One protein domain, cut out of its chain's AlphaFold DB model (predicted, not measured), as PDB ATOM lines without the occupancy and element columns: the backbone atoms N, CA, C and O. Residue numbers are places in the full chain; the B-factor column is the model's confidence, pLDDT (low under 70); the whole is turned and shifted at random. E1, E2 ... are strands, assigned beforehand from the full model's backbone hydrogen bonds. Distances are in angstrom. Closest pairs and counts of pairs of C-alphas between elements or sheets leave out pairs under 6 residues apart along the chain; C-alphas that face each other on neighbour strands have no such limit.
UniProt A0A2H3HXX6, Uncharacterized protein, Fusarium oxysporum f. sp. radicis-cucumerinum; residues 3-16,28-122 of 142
ATOM      1  N   PRO A   3     -29.816 103.815 -49.281       91.69
ATOM      2  CA  PRO A   3     -30.876 104.565 -48.620       91.69
ATOM      3  C   PRO A   3     -31.995 103.684 -48.054       91.69
ATOM      4  O   PRO A   3     -32.308 102.615 -48.578       91.69
ATOM      5  N   TYR A   4     -32.648 104.192 -47.013       92.44
ATOM      6  CA  TYR A   4     -33.891 103.670 -46.448       92.44
ATOM      7  C   TYR A   4     -34.764 104.827 -45.948       92.44
ATOM      8  O   TYR A   4     -34.272 105.935 -45.709       92.44
ATOM      9  N   VAL A   5     -36.066 104.577 -45.804       92.81
ATOM     10  CA  VAL A   5     -37.020 105.552 -45.267       92.81
ATOM     11  C   VAL A   5     -37.467 105.117 -43.885       92.81
ATOM     12  O   VAL A   5     -37.843 103.969 -43.661       92.81
ATOM     13  N   GLU A   6     -37.470 106.071 -42.972       92.56
ATOM     14  CA  GLU A   6     -38.035 105.944 -41.642       92.56
ATOM     15  C   GLU A   6     -39.270 106.840 -41.529       92.56
ATOM     16  O   GLU A   6     -39.240 108.000 -41.938       92.56
ATOM     17  N   ALA A   7     -40.370 106.297 -41.018       91.31
ATOM     18  CA  ALA A   7     -41.603 107.013 -40.746       91.31
ATOM     19  C   ALA A   7     -41.861 107.029 -39.238       91.31
ATOM     20  O   ALA A   7     -41.988 105.981 -38.607       91.31
ATOM     21  N   GLU A   8     -41.976 108.224 -38.670       90.31
ATOM     22  CA  GLU A   8     -42.213 108.440 -37.247       90.31
ATOM     23  C   GLU A   8     -43.521 109.198 -37.045       90.31
ATOM     24  O   GLU A   8     -43.771 110.221 -37.690       90.31
ATOM     25  N   VAL A   9     -44.343 108.726 -36.107       87.31
ATOM     26  CA  VAL A   9     -45.538 109.446 -35.653       87.31
ATOM     27  C   VAL A   9     -45.267 110.017 -34.270       87.31
ATOM     28  O   VAL A   9     -44.955 109.275 -33.338       87.31
ATOM     29  N   PHE A  10     -45.404 111.332 -34.124       84.62
ATOM     30  CA  PHE A  10     -45.180 112.018 -32.856       84.62
ATOM     31  C   PHE A  10     -46.264 113.052 -32.563       84.62
ATOM     32  O   PHE A  10     -46.959 113.557 -33.446       84.62
ATOM     33  N   HIS A  11     -46.408 113.359 -31.279       81.00
ATOM     34  CA  HIS A  11     -47.328 114.371 -30.788       81.00
ATOM     35  C   HIS A  11     -46.555 115.644 -30.461       81.00
ATOM     36  O   HIS A  11     -45.477 115.571 -29.872       81.00
ATOM     37  N   ALA A  12     -47.123 116.806 -30.775       71.25
ATOM     38  CA  ALA A  12     -46.632 118.052 -30.202       71.25
ATOM     39  C   ALA A  12     -46.998 118.073 -28.711       71.25
ATOM     40  O   ALA A  12     -48.098 118.477 -28.340       71.25
ATOM     41  N   SER A  13     -46.103 117.583 -27.851       63.44
ATOM     42  CA  SER A  13     -46.205 117.837 -26.419       63.44
ATOM     43  C   SER A  13     -45.543 119.179 -26.116       63.44
ATOM     44  O   SER A  13     -44.416 119.459 -26.526       63.44
ATOM     45  N   VAL A  14     -46.257 120.036 -25.393       46.69
ATOM     46  CA  VAL A  14     -45.701 121.277 -24.855       46.69
ATOM     47  C   VAL A  14     -44.928 120.919 -23.587       46.69
ATOM     48  O   VAL A  14     -45.402 121.147 -22.482       46.69
ATOM     49  N   LYS A  15     -43.762 120.286 -23.721       45.09
ATOM     50  CA  LYS A  15     -42.805 120.168 -22.615       45.09
ATOM     51  C   LYS A  15     -41.392 120.385 -23.122       45.09
ATOM     52  O   LYS A  15     -40.660 119.449 -23.422       45.09
ATOM     53  N   TRP A  16     -40.997 121.653 -23.138       44.53
ATOM     54  CA  TRP A  16     -39.597 122.070 -23.161       44.53
ATOM     55  C   TRP A  16     -38.930 121.852 -21.784       44.53
ATOM     56  O   TRP A  16     -38.090 122.628 -21.361       44.53
ATOM     57  N   LEU A  28     -47.226 108.567 -22.438       46.22
ATOM     58  CA  LEU A  28     -46.917 108.839 -23.839       46.22
ATOM     59  C   LEU A  28     -46.388 107.556 -24.468       46.22
ATOM     60  O   LEU A  28     -45.230 107.219 -24.255       46.22
ATOM     61  N   ASP A  29     -47.243 106.869 -25.240       49.91
ATOM     62  CA  ASP A  29     -46.806 105.896 -26.244       49.91
ATOM     63  C   ASP A  29     -45.532 106.426 -26.905       49.91
ATOM     64  O   ASP A  29     -45.540 107.523 -27.479       49.91
ATOM     65  N   SER A  30     -44.433 105.685 -26.761       50.06
ATOM     66  CA  SER A  30     -43.162 106.012 -27.399       50.06
ATOM     67  C   SER A  30     -43.401 106.290 -28.887       50.06
ATOM     68  O   SER A  30     -44.228 105.591 -29.487       50.06
ATOM     69  N   PRO A  31     -42.708 107.277 -29.495       57.09
ATOM     70  CA  PRO A  31     -42.790 107.508 -30.932       57.09
ATOM     71  C   PRO A  31     -42.650 106.176 -31.664       57.09
ATOM     72  O   PRO A  31     -41.667 105.458 -31.478       57.09
ATOM     73  N   ARG A  32     -43.684 105.796 -32.420       67.38
ATOM     74  CA  ARG A  32     -43.639 104.557 -33.193       67.38
ATOM     75  C   ARG A  32     -42.854 104.853 -34.456       67.38
ATOM     76  O   ARG A  32     -43.340 105.565 -35.335       67.38
ATOM     77  N   GLU A  33     -41.635 104.345 -34.478       78.00
ATOM     78  CA  GLU A  33     -40.718 104.423 -35.601       78.00
ATOM     79  C   GLU A  33     -40.892 103.176 -36.473       78.00
ATOM     80  O   GLU A  33     -40.877 102.045 -35.986       78.00
ATOM     81  N   PHE A  34     -41.087 103.388 -37.769       86.38
ATOM     82  CA  PHE A  34     -41.182 102.332 -38.766       86.38
ATOM     83  C   PHE A  34     -40.124 102.556 -39.833       86.38
ATOM     84  O   PHE A  34     -39.884 103.693 -40.226       86.38
ATOM     85  N   ARG A  35     -39.505 101.488 -40.331       89.94
ATOM     86  CA  ARG A  35     -38.418 101.568 -41.315       89.94
ATOM     87  C   ARG A  35     -38.714 100.672 -42.508       89.94
ATOM     88  O   ARG A  35     -39.286  99.597 -42.347       89.94
ATOM     89  N   THR A  36     -38.356 101.135 -43.701       90.88
ATOM     90  CA  THR A  36     -38.315 100.300 -44.906       90.88
ATOM     91  C   THR A  36     -37.048  99.456 -44.903       90.88
ATOM     92  O   THR A  36     -36.093  99.778 -44.196       90.88
ATOM     93  N   ASN A  37     -36.989  98.458 -45.783       89.38
ATOM     94  CA  ASN A  37     -35.728  97.811 -46.113       89.38
ATOM     95  C   ASN A  37     -34.710  98.818 -46.677       89.38
ATOM     96  O   ASN A  37     -35.073  99.864 -47.236       89.38
ATOM     97  N   ILE A  38     -33.429  98.485 -46.523       90.06
ATOM     98  CA  ILE A  38     -32.322  99.229 -47.120       90.06
ATOM     99  C   ILE A  38     -32.205  98.830 -48.587       90.06
ATOM    100  O   ILE A  38     -32.004  97.660 -48.912       90.06
ATOM    101  N   VAL A  39     -32.299  99.811 -49.480       88.56
ATOM    102  CA  VAL A  39     -32.077  99.598 -50.909       88.56
ATOM    103  C   VAL A  39     -30.589  99.779 -51.181       88.56
ATOM    104  O   VAL A  39     -30.045 100.852 -50.933       88.56
ATOM    105  N   ARG A  40     -29.908  98.742 -51.669       86.38
ATOM    106  CA  ARG A  40     -28.465  98.806 -51.944       86.38
ATOM    107  C   ARG A  40     -28.172  99.461 -53.281       86.38
ATOM    108  O   ARG A  40     -28.915  99.275 -54.240       86.38
ATOM    109  N   GLU A  41     -27.074 100.214 -53.313       75.94
ATOM    110  CA  GLU A  41     -26.425 100.729 -54.530       75.94
ATOM    111  C   GLU A  41     -27.328 101.504 -55.508       75.94
ATOM    112  O   GLU A  41     -26.979 101.710 -56.667       75.94
ATOM    113  N   ASN A  42     -28.459 102.024 -55.038       70.50
ATOM    114  CA  ASN A  42     -29.381 102.821 -55.836       70.50
ATOM    115  C   ASN A  42     -29.563 104.189 -55.160       70.50
ATOM    116  O   ASN A  42     -29.588 104.294 -53.936       70.50
ATOM    117  N   GLY A  43     -29.616 105.263 -55.945       64.56
ATOM    118  CA  GLY A  43     -29.702 106.637 -55.434       64.56
ATOM    119  C   GLY A  43     -30.615 107.565 -56.230       64.56
ATOM    120  O   GLY A  43     -30.783 108.713 -55.834       64.56
ATOM    121  N   PHE A  44     -31.205 107.092 -57.332       67.50
ATOM    122  CA  PHE A  44     -31.932 107.948 -58.276       67.50
ATOM    123  C   PHE A  44     -33.422 107.609 -58.359       67.50
ATOM    124  O   PHE A  44     -34.246 108.519 -58.306       67.50
ATOM    125  N   ASN A  45     -33.783 106.322 -58.440       68.31
ATOM    126  CA  ASN A  45     -35.183 105.884 -58.475       68.31
ATOM    127  C   ASN A  45     -35.403 104.712 -57.519       68.31
ATOM    128  O   ASN A  45     -35.341 103.536 -57.883       68.31
ATOM    129  N   LEU A  46     -35.578 105.069 -56.257       76.88
ATOM    130  CA  LEU A  46     -35.675 104.130 -55.157       76.88
ATOM    131  C   LEU A  46     -37.116 103.678 -54.991       76.88
ATOM    132  O   LEU A  46     -38.001 104.492 -54.733       76.88
ATOM    133  N   MET A  47     -37.333 102.371 -55.093       77.31
ATOM    134  CA  MET A  47     -38.584 101.755 -54.679       77.31
ATOM    135  C   MET A  47     -38.376 101.127 -53.309       77.31
ATOM    136  O   MET A  47     -37.574 100.210 -53.158       77.31
ATOM    137  N   PHE A  48     -39.092 101.646 -52.316       79.56
ATOM    138  CA  PHE A  48     -39.119 101.085 -50.973       79.56
ATOM    139  C   PHE A  48     -40.389 100.244 -50.805       79.56
ATOM    140  O   PHE A  48     -41.481 100.723 -51.111       79.56
ATOM    141  N   ASP A  49     -40.278  99.025 -50.284       69.38
ATOM    142  CA  ASP A  49     -41.411  98.125 -50.027       69.38
ATOM    143  C   ASP A  49     -42.015  98.337 -48.623       69.38
ATOM    144  O   ASP A  49     -42.185  97.422 -47.826       69.38
ATOM    145  N   GLY A  50     -42.340  99.585 -48.278       68.56
ATOM    146  CA  GLY A  50     -42.855  99.930 -46.950       68.56
ATOM    147  C   GLY A  50     -44.371 100.097 -46.905       68.56
ATOM    148  O   GLY A  50     -44.895 101.079 -47.430       68.56
ATOM    149  N   HIS A  51     -45.074  99.215 -46.191       77.81
ATOM    150  CA  HIS A  51     -46.446  99.468 -45.742       77.81
ATOM    151  C   HIS A  51     -46.480  99.665 -44.230       77.81
ATOM    152  O   HIS A  51     -46.317  98.723 -43.457       77.81
ATOM    153  N   PHE A  52     -46.738 100.899 -43.805       81.62
ATOM    154  CA  PHE A  52     -46.822 101.243 -42.392       81.62
ATOM    155  C   PHE A  52     -48.275 101.447 -41.981       81.62
ATOM    156  O   PHE A  52     -48.997 102.231 -42.597       81.62
ATOM    157  N   ASN A  53     -48.693 100.750 -40.927       78.88
ATOM    158  CA  ASN A  53     -50.009 100.911 -40.325       78.88
ATOM    159  C   ASN A  53     -49.832 101.363 -38.880       78.88
ATOM    160  O   ASN A  53     -49.192 100.686 -38.075       78.88
ATOM    161  N   PHE A  54     -50.425 102.502 -38.542       75.75
ATOM    162  CA  PHE A  54     -50.366 103.067 -37.202       75.75
ATOM    163  C   PHE A  54     -51.769 103.407 -36.716       75.75
ATOM    164  O   PHE A  54     -52.578 103.986 -37.440       75.75
ATOM    165  N   LYS A  55     -52.038 103.064 -35.456       75.12
ATOM    166  CA  LYS A  55     -53.253 103.450 -34.743       75.12
ATOM    167  C   LYS A  55     -52.896 104.581 -33.790       75.12
ATOM    168  O   LYS A  55     -52.034 104.404 -32.934       75.12
ATOM    169  N   VAL A  56     -53.554 105.726 -33.938       72.94
ATOM    170  CA  VAL A  56     -53.357 106.887 -33.064       72.94
ATOM    171  C   VAL A  56     -54.585 107.037 -32.174       72.94
ATOM    172  O   VAL A  56     -55.662 107.389 -32.647       72.94
ATOM    173  N   THR A  57     -54.436 106.748 -30.883       64.19
ATOM    174  CA  THR A  57     -55.507 106.818 -29.875       64.19
ATOM    175  C   THR A  57     -55.171 107.881 -28.843       64.19
ATOM    176  O   THR A  57     -54.676 107.547 -27.773       64.19
ATOM    177  N   LYS A  58     -55.388 109.168 -29.148       65.38
ATOM    178  CA  LYS A  58     -55.169 110.250 -28.171       65.38
ATOM    179  C   LYS A  58     -56.263 111.309 -28.203       65.38
ATOM    180  O   LYS A  58     -56.822 111.605 -29.255       65.38
ATOM    181  N   LYS A  59     -56.478 111.927 -27.034       60.31
ATOM    182  CA  LYS A  59     -57.482 112.973 -26.759       60.31
ATOM    183  C   LYS A  59     -57.354 114.212 -27.661       60.31
ATOM    184  O   LYS A  59     -58.322 114.932 -27.860       60.31
ATOM    185  N   GLN A  60     -56.175 114.455 -28.241       65.88
ATOM    186  CA  GLN A  60     -55.913 115.598 -29.123       65.88
ATOM    187  C   GLN A  60     -55.356 115.145 -30.485       65.88
ATOM    188  O   GLN A  60     -54.160 115.289 -30.754       65.88
ATOM    189  N   PRO A  61     -56.204 114.619 -31.392       65.88
ATOM    190  CA  PRO A  61     -55.765 114.216 -32.732       65.88
ATOM    191  C   PRO A  61     -55.262 115.403 -33.574       65.88
ATOM    192  O   PRO A  61     -54.505 115.232 -34.529       65.88
ATOM    193  N   GLY A  62     -55.640 116.630 -33.197       71.56
ATOM    194  CA  GLY A  62     -55.187 117.866 -33.827       71.56
ATOM    195  C   GLY A  62     -53.711 118.211 -33.607       71.56
ATOM    196  O   GLY A  62     -53.257 119.174 -34.208       71.56
ATOM    197  N   LEU A  63     -52.958 117.468 -32.792       83.12
ATOM    198  CA  LEU A  63     -51.532 117.719 -32.516       83.12
ATOM    199  C   LEU A  63     -50.637 116.533 -32.896       83.12
ATOM    200  O   LEU A  63     -49.571 116.336 -32.317       83.12
ATOM    201  N   VAL A  64     -51.085 115.726 -33.855       85.75
ATOM    202  CA  VAL A  64     -50.343 114.571 -34.364       85.75
ATOM    203  C   VAL A  64     -49.600 114.958 -35.636       85.75
ATOM    204  O   VAL A  64     -50.185 115.550 -36.549       85.75
ATOM    205  N   PHE A  65     -48.332 114.578 -35.711       89.62
ATOM    206  CA  PHE A  65     -47.450 114.810 -36.844       89.62
ATOM    207  C   PHE A  65     -46.844 113.494 -37.308       89.62
ATOM    208  O   PHE A  65     -46.613 112.582 -36.514       89.62
ATOM    209  N   VAL A  66     -46.598 113.414 -38.609       91.19
ATOM    210  CA  VAL A  66     -45.878 112.314 -39.244       91.19
ATOM    211  C   VAL A  66     -44.643 112.900 -39.909       91.19
ATOM    212  O   VAL A  66     -44.750 113.892 -40.640       91.19
ATOM    213  N   ARG A  67     -43.483 112.300 -39.649       93.75
ATOM    214  CA  ARG A  67     -42.218 112.633 -40.304       93.75
ATOM    215  C   ARG A  67     -41.720 111.440 -41.096       93.75
ATOM    216  O   ARG A  67     -41.654 110.336 -40.574       93.75
ATOM    217  N   TRP A  68     -41.347 111.700 -42.339       94.12
ATOM    218  CA  TRP A  68     -40.600 110.789 -43.188       94.12
ATOM    219  C   TRP A  68     -39.157 111.268 -43.233       94.12
ATOM    220  O   TRP A  68     -38.910 112.432 -43.543       94.12
ATOM    221  N   SER A  69     -38.225 110.374 -42.945       94.25
ATOM    222  CA  SER A  69     -36.791 110.627 -42.888       94.25
ATOM    223  C   SER A  69     -36.087 109.689 -43.860       94.25
ATOM    224  O   SER A  69     -36.162 108.472 -43.715       94.25
ATOM    225  N   VAL A  70     -35.393 110.241 -44.852       93.50
ATOM    226  CA  VAL A  70     -34.515 109.469 -45.737       93.50
ATOM    227  C   VAL A  70     -33.144 109.394 -45.079       93.50
ATOM    228  O   VAL A  70     -32.496 110.421 -44.867       93.50
ATOM    229  N   LYS A  71     -32.696 108.185 -44.752       93.44
ATOM    230  CA  LYS A  71     -31.397 107.912 -44.124       93.44
ATOM    231  C   LYS A  71     -30.543 107.040 -45.041       93.44
ATOM    232  O   LYS A  71     -31.054 106.409 -45.962       93.44
ATOM    233  N   ILE A  72     -29.231 107.023 -44.801       91.62
ATOM    234  CA  ILE A  72     -28.264 106.224 -45.568       91.62
ATOM    235  C   ILE A  72     -27.582 105.228 -44.631       91.62
ATOM    236  O   ILE A  72     -26.933 105.622 -43.660       91.62
ATOM    237  N   SER A  73     -27.700 103.941 -44.945       91.88
ATOM    238  CA  SER A  73     -26.903 102.875 -44.341       91.88
ATOM    239  C   SER A  73     -25.453 102.928 -44.842       91.88
ATOM    240  O   SER A  73     -25.197 103.255 -46.004       91.88
ATOM    241  N   ASN A  74     -24.497 102.607 -43.967       88.62
ATOM    242  CA  ASN A  74     -23.071 102.627 -44.311       88.62
ATOM    243  C   ASN A  74     -22.657 101.374 -45.073       88.62
ATOM    244  O   ASN A  74     -21.963 101.466 -46.078       88.62
ATOM    245  N   ASP A  75     -23.090 100.222 -44.577       88.56
ATOM    246  CA  ASP A  75     -22.754  98.893 -45.083       88.56
ATOM    247  C   ASP A  75     -23.847  98.323 -45.998       88.56
ATOM    248  O   ASP A  75     -23.606  97.360 -46.716       88.56
ATOM    249  N   GLY A  76     -25.035  98.937 -46.021       87.38
ATOM    250  CA  GLY A  76     -26.177  98.439 -46.790       87.38
ATOM    251  C   GLY A  76     -26.921  97.286 -46.116       87.38
ATOM    252  O   GLY A  76     -27.841  96.733 -46.716       87.38
ATOM    253  N   GLU A  77     -26.534  96.955 -44.885       87.19
ATOM    254  CA  GLU A  77     -27.057  95.843 -44.089       87.19
ATOM    255  C   GLU A  77     -27.732  96.364 -42.819       87.19
ATOM    256  O   GLU A  77     -28.825  95.936 -42.457       87.19
ATOM    257  N   ASN A  78     -27.096  97.333 -42.156       90.00
ATOM    258  CA  ASN A  78     -27.509  97.821 -40.855       90.00
ATOM    259  C   ASN A  78     -28.139  99.212 -40.942       90.00
ATOM    260  O   ASN A  78     -27.647 100.123 -41.623       90.00
ATOM    261  N   TYR A  79     -29.222  99.394 -40.186       90.38
ATOM    262  CA  TYR A  79     -29.743 100.717 -39.859       90.38
ATOM    263  C   TYR A  79     -28.754 101.445 -38.946       90.38
ATOM    264  O   TYR A  79     -27.977 100.824 -38.222       90.38
ATOM    265  N   ASN A  80     -28.769 102.772 -38.974       85.31
ATOM    266  CA  ASN A  80     -27.877 103.570 -38.143       85.31
ATOM    267  C   ASN A  80     -28.572 104.833 -37.635       85.31
ATOM    268  O   ASN A  80     -29.541 105.309 -38.224       85.31
ATOM    269  N   ASP A  81     -28.023 105.410 -36.570       83.75
ATOM    270  CA  ASP A  81     -28.563 106.616 -35.931       83.75
ATOM    271  C   ASP A  81     -28.029 107.911 -36.560       83.75
ATOM    272  O   ASP A  81     -27.988 108.965 -35.921       83.75
ATOM    273  N   ARG A  82     -27.571 107.858 -37.820       86.19
ATOM    274  CA  ARG A  82     -27.109 109.065 -38.505       86.19
ATOM    275  C   ARG A  82     -28.279 110.027 -38.728       86.19
ATOM    276  O   ARG A  82     -29.423 109.588 -38.901       86.19
ATOM    277  N   PRO A  83     -28.001 111.342 -38.760       89.50
ATOM    278  CA  PRO A  83     -29.013 112.318 -39.123       89.50
ATOM    279  C   PRO A  83     -29.589 111.993 -40.503       89.50
ATOM    280  O   PRO A  83     -28.885 111.511 -41.395       89.50
ATOM    281  N   ALA A  84     -30.880 112.269 -40.667       93.12
ATOM    282  CA  ALA A  84     -31.536 112.128 -41.954       93.12
ATOM    283  C   ALA A  84     -30.850 113.022 -42.998       93.12
ATOM    284  O   ALA A  84     -30.462 114.155 -42.715       93.12
ATOM    285  N   LEU A  85     -30.711 112.501 -44.216       93.06
ATOM    286  CA  LEU A  85     -30.258 113.279 -45.368       93.06
ATOM    287  C   LEU A  85     -31.325 114.299 -45.770       93.06
ATOM    288  O   LEU A  85     -31.020 115.435 -46.143       93.06
ATOM    289  N   ALA A  86     -32.578 113.850 -45.733       94.81
ATOM    290  CA  ALA A  86     -33.722 114.668 -46.053       94.81
ATOM    291  C   ALA A  86     -34.948 114.235 -45.254       94.81
ATOM    292  O   ALA A  86     -35.097 113.057 -44.916       94.81
ATOM    293  N   THR A  87     -35.841 115.179 -44.984       96.00
ATOM    294  CA  THR A  87     -37.067 114.923 -44.234       96.00
ATOM    295  C   THR A  87     -38.275 115.577 -44.885       96.00
ATOM    296  O   THR A  87     -38.156 116.546 -45.628       96.00
ATOM    297  N   TYR A  88     -39.457 115.051 -44.589       95.94
ATOM    298  CA  TYR A  88     -40.725 115.734 -44.799       95.94
ATOM    299  C   TYR A  88     -41.577 115.536 -43.556       95.94
ATOM    300  O   TYR A  88     -41.731 114.408 -43.093       95.94
ATOM    301  N   THR A  89     -42.128 116.614 -43.008       94.88
ATOM    302  CA  THR A  89     -42.986 116.554 -41.819       94.88
ATOM    303  C   THR A  89     -44.321 117.198 -42.129       94.88
ATOM    304  O   THR A  89     -44.377 118.295 -42.678       94.88
ATOM    305  N   ALA A  90     -45.408 116.534 -41.748       93.00
ATOM    306  CA  ALA A  90     -46.746 117.069 -41.920       93.00
ATOM    307  C   ALA A  90     -47.646 116.720 -40.738       93.00
ATOM    308  O   ALA A  90     -47.537 115.665 -40.113       93.00
ATOM    309  N   LYS A  91     -48.590 117.619 -40.465       91.38
ATOM    310  CA  LYS A  91     -49.687 117.367 -39.535       91.38
ATOM    311  C   LYS A  91     -50.573 116.253 -40.094       91.38
ATOM    312  O   LYS A  91     -50.982 116.334 -41.252       91.38
ATOM    313  N   LEU A  92     -50.926 115.263 -39.274       88.56
ATOM    314  CA  LEU A  92     -51.732 114.106 -39.687       88.56
ATOM    315  C   LEU A  92     -53.061 114.528 -40.334       88.56
ATOM    316  O   LEU A  92     -53.448 113.985 -41.362       88.56
ATOM    317  N   SER A  93     -53.724 115.546 -39.776       87.62
ATOM    318  CA  SER A  93     -54.985 116.094 -40.307       87.62
ATOM    319  C   SER A  93     -54.846 116.817 -41.649       87.62
ATOM    320  O   SER A  93     -55.841 116.976 -42.346       87.62
ATOM    321  N   ASN A  94     -53.634 117.227 -42.036       90.62
ATOM    322  CA  ASN A  94     -53.381 117.912 -43.306       90.62
ATOM    323  C   ASN A  94     -52.944 116.945 -44.415       90.62
ATOM    324  O   ASN A  94     -52.748 117.365 -45.559       90.62
ATOM    325  N   LEU A  95     -52.756 115.659 -44.103       90.44
ATOM    326  CA  LEU A  95     -52.345 114.676 -45.093       90.44
ATOM    327  C   LEU A  95     -53.476 114.405 -46.083       90.44
ATOM    328  O   LEU A  95     -54.545 113.903 -45.738       90.44
ATOM    329  N   LYS A  96     -53.211 114.694 -47.357       92.62
ATOM    330  CA  LYS A  96     -54.117 114.342 -48.449       92.62
ATOM    331  C   LYS A  96     -54.027 112.838 -48.715       92.62
ATOM    332  O   LYS A  96     -52.937 112.319 -48.927       92.62
ATOM    333  N   GLN A  97     -55.169 112.157 -48.781       92.56
ATOM    334  CA  GLN A  97     -55.237 110.714 -49.055       92.56
ATOM    335  C   GLN A  97     -54.834 110.355 -50.497       92.56
ATOM    336  O   GLN A  97     -54.715 111.247 -51.332       92.56
ATOM    337  N   ALA A  98     -54.721 109.059 -50.797       94.62
ATOM    338  CA  ALA A  98     -54.298 108.458 -52.064       94.62
ATOM    339  C   ALA A  98     -52.796 108.628 -52.361       94.62
ATOM    340  O   ALA A  98     -51.994 108.832 -51.451       94.62
ATOM    341  N   TYR A  99     -52.399 108.454 -53.623       94.56
ATOM    342  CA  TYR A  99     -51.011 108.607 -54.049       94.56
ATOM    343  C   TYR A  99     -50.582 110.074 -53.988       94.56
ATOM    344  O   TYR A  99     -51.260 110.964 -54.516       94.56
ATOM    345  N   ARG A 100     -49.459 110.321 -53.318       95.19
ATOM    346  CA  ARG A 100     -48.903 111.649 -53.079       95.19
ATOM    347  C   ARG A 100     -47.407 111.657 -53.298       95.19
ATOM    348  O   ARG A 100     -46.711 110.669 -53.081       95.19
ATOM    349  N   THR A 101     -46.939 112.830 -53.692       94.06
ATOM    350  CA  THR A 101     -45.529 113.152 -53.815       94.06
ATOM    351  C   THR A 101     -45.182 114.125 -52.700       94.06
ATOM    352  O   THR A 101     -45.757 115.211 -52.623       94.06
ATOM    353  N   LEU A 102     -44.276 113.720 -51.822       94.62
ATOM    354  CA  LEU A 102     -43.831 114.490 -50.672       94.62
ATOM    355  C   LEU A 102     -42.500 115.166 -51.031       94.62
ATOM    356  O   LEU A 102     -41.545 114.455 -51.366       94.62
ATOM    357  N   PRO A 103     -42.418 116.508 -51.024       95.69
ATOM    358  CA  PRO A 103     -41.154 117.202 -51.248       95.69
ATOM    359  C   PRO A 103     -40.203 116.914 -50.087       95.69
ATOM    360  O   PRO A 103     -40.622 116.923 -48.934       95.69
ATOM    361  N   LEU A 104     -38.931 116.654 -50.381       95.62
ATOM    362  CA  LEU A 104     -37.925 116.402 -49.354       95.62
ATOM    363  C   LEU A 104     -37.150 117.683 -49.036       95.62
ATOM    364  O   LEU A 104     -36.789 118.438 -49.939       95.62
ATOM    365  N   LEU A 105     -36.885 117.909 -47.754       96.56
ATOM    366  CA  LEU A 105     -36.206 119.088 -47.226       96.56
ATOM    367  C   LEU A 105     -34.885 118.686 -46.563       96.56
ATOM    368  O   LEU A 105     -34.797 117.610 -45.969       96.56
ATOM    369  N   ASN A 106     -33.865 119.535 -46.655       94.69
ATOM    370  CA  ASN A 106     -32.592 119.356 -45.955       94.69
ATOM    371  C   ASN A 106     -32.727 119.696 -44.452       94.69
ATOM    372  O   ASN A 106     -33.792 120.079 -43.966       94.69
ATOM    373  N   ASN A 107     -31.623 119.596 -43.707       91.06
ATOM    374  CA  ASN A 107     -31.600 119.900 -42.269       91.06
ATOM    375  C   ASN A 107     -31.811 121.389 -41.930       91.06
ATOM    376  O   ASN A 107     -32.142 121.698 -40.789       91.06
ATOM    377  N   ALA A 108     -31.628 122.296 -42.893       93.12
ATOM    378  CA  ALA A 108     -31.927 123.722 -42.750       93.12
ATOM    379  C   ALA A 108     -33.400 124.054 -43.063       93.12
ATOM    380  O   ALA A 108     -33.849 125.162 -42.783       93.12
ATOM    381  N   GLY A 109     -34.165 123.097 -43.602       91.19
ATOM    382  CA  GLY A 109     -35.540 123.307 -44.051       91.19
ATOM    383  C   GLY A 109     -35.658 123.788 -45.499       91.19
ATOM    384  O   GLY A 109     -36.762 124.112 -45.929       91.19
ATOM    385  N   ASP A 110     -34.571 123.800 -46.275       96.19
ATOM    386  CA  ASP A 110     -34.646 124.100 -47.704       96.19
ATOM    387  C   ASP A 110     -35.106 122.871 -48.478       96.19
ATOM    388  O   ASP A 110     -34.651 121.747 -48.247       96.19
ATOM    389  N   GLN A 111     -35.987 123.086 -49.447       95.06
ATOM    390  CA  GLN A 111     -36.468 122.016 -50.304       95.06
ATOM    391  C   GLN A 111     -35.395 121.586 -51.316       95.06
ATOM    392  O   GLN A 111     -34.863 122.398 -52.072       95.06
ATOM    393  N   TYR A 112     -35.175 120.276 -51.436       93.44
ATOM    394  CA  TYR A 112     -34.482 119.702 -52.583       93.44
ATOM    395  C   TYR A 112     -35.398 119.749 -53.816       93.44
ATOM    396  O   TYR A 112     -36.434 119.084 -53.867       93.44
ATOM    397  N   LEU A 113     -35.012 120.516 -54.839       89.88
ATOM    398  CA  LEU A 113     -35.829 120.761 -56.042       89.88
ATOM    399  C   LEU A 113     -36.274 119.470 -56.758       89.88
ATOM    400  O   LEU A 113     -37.406 119.378 -57.247       89.88
ATOM    401  N   PHE A 114     -35.404 118.457 -56.781       86.81
ATOM    402  CA  PHE A 114     -35.615 117.218 -57.537       86.81
ATOM    403  C   PHE A 114     -35.860 115.981 -56.669       86.81
ATOM    404  O   PHE A 114     -36.242 114.941 -57.200       86.81
ATOM    405  N   SER A 115     -35.703 116.074 -55.346       90.06
ATOM    406  CA  SER A 115     -35.855 114.922 -54.453       90.06
ATOM    407  C   SER A 115     -37.260 114.884 -53.864       90.06
ATOM    408  O   SER A 115     -37.687 115.793 -53.151       90.06
ATOM    409  N   LYS A 116     -37.999 113.820 -54.180       92.31
ATOM    410  CA  LYS A 116     -39.381 113.630 -53.736       92.31
ATOM    411  C   LYS A 116     -39.608 112.179 -53.337       92.31
ATOM    412  O   LYS A 116     -39.097 111.278 -53.996       92.31
ATOM    413  N   LEU A 117     -40.413 111.957 -52.303       92.19
ATOM    414  CA  LEU A 117     -40.889 110.626 -51.933       92.19
ATOM    415  C   LEU A 117     -42.286 110.409 -52.516       92.19
ATOM    416  O   LEU A 117     -43.181 111.221 -52.293       92.19
ATOM    417  N   PHE A 118     -42.489 109.321 -53.250       92.25
ATOM    418  CA  PHE A 118     -43.812 108.930 -53.728       92.25
ATOM    419  C   PHE A 118     -44.386 107.842 -52.821       92.25
ATOM    420  O   PHE A 118     -43.748 106.816 -52.604       92.25
ATOM    421  N   CYS A 119     -45.579 108.061 -52.270       91.81
ATOM    422  CA  CYS A 119     -46.220 107.100 -51.376       91.81
ATOM    423  C   CYS A 119     -47.745 107.125 -51.503       91.81
ATOM    424  O   CYS A 119     -48.342 108.083 -52.000       91.81
ATOM    425  N   LYS A 120     -48.397 106.056 -51.036       92.38
ATOM    426  CA  LYS A 120     -49.852 106.001 -50.879       92.38
ATOM    427  C   LYS A 120     -50.210 106.309 -49.434       92.38
ATOM    428  O   LYS A 120     -49.788 105.601 -48.527       92.38
ATOM    429  N   ILE A 121     -51.031 107.332 -49.230       92.56
ATOM    430  CA  ILE A 121     -51.513 107.733 -47.912       92.56
ATOM    431  C   ILE A 121     -52.973 107.314 -47.771       92.56
ATOM    432  O   ILE A 121     -53.817 107.661 -48.598       92.56
ATOM    433  N   LYS A 122     -53.287 106.591 -46.699       91.25
ATOM    434  CA  LYS A 122     -54.658 106.289 -46.290       91.25
ATOM    435  C   LYS A 122     -54.802 106.674 -44.826       91.25
ATOM    436  O   LYS A 122     -54.036 106.204 -43.993       91.25
TER     437      LYS A 122
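Overview. This is residues 3 to 16 and 28 to 122 of the 142 residues of an uncharacterized protein of Fusarium oxysporum f. sp. radicis-cucumerinum (UniProt A0A2H3HXX6). A twisted wall of four antiparallel strands, E2, E1, E3 and E4, meets a two-stranded hairpin, E5 and E6, near its E4 edge, and the two spread from there like the sides of a V. The long link of residues 36 to 63 runs past the mouth of this V, on the face of the wall toward the hairpin. The printed part has 109 residues, with no named helix and six named strands, E1 to E6 in order along the chain; the class is all strand, although only 48 of the 109 residues are in named elements. The whole is compact, with a radius of gyration of the C-alphas of 14.3 A, and only just elongated, spanning 43 by 28 by 27 A.

Arrangement. The larger sheet has the order E2, residues 32 to 35, E1, residues 3 to 11, E3, residues 64 to 73, and E4, residues 86 to 91. Its edge strands are E2 and E4, and it is twisted, with C-alphas up to 4.1 A off the best plane. E1 and E3 are antiparallel at 157 degrees; N 6 and O 69 are within hydrogen-bond range at 2.8 A. E2 and E1 are antiparallel at 168 degrees, with N 7 and O 34 at 2.8 A. E3 and E4 form a hairpin, antiparallel at 168 degrees, with N 68 and O 88 at 2.8 A. The second sheet is the hairpin of E5, residues 98 to 105, and E6, residues 111 to 121, antiparallel at 151 degrees, with N 100 and O 119 at 2.8 A. E4 and E5 have their closest C-alphas at Thr 87 and Leu 105, 5.2 A apart. E3 and E5 are near each other, and so are E4 and E6. E6 is apart from E1, E2 and E3.

Along the chain. E1 begins at C-alpha 3 (-30.876, 104.565, -48.620) and is 26.2 A long. E2 measures 10.1 A. E3, 28.0 A long, begins at C-alpha 64 (-50.343, 114.571, -34.364). E4 is 17.5 A long and E5 21.5 A. E6 bends by 95 degrees at residue 114 and ends at C-alpha 121 (-51.513, 107.733, -47.912), 20.9 A from its first C-alpha.

Size, cuts and confidence. The two C-alphas farthest apart are those of Glu 41 and Lys 59, at 43.4 A. Residues 17 to 27 are not printed, and C-alphas 16 and 28 across this cut are 15.1 A apart. The links E2 to E3 and E3 to E4 are long, E4 to E5 is short and E5 to E6 is tight. The mean pLDDT of the printed part is 83.7; 19 residues are under 70, namely 13 to 16, 28 to 32, 43 to 45, 49 to 50 and 57 to 61.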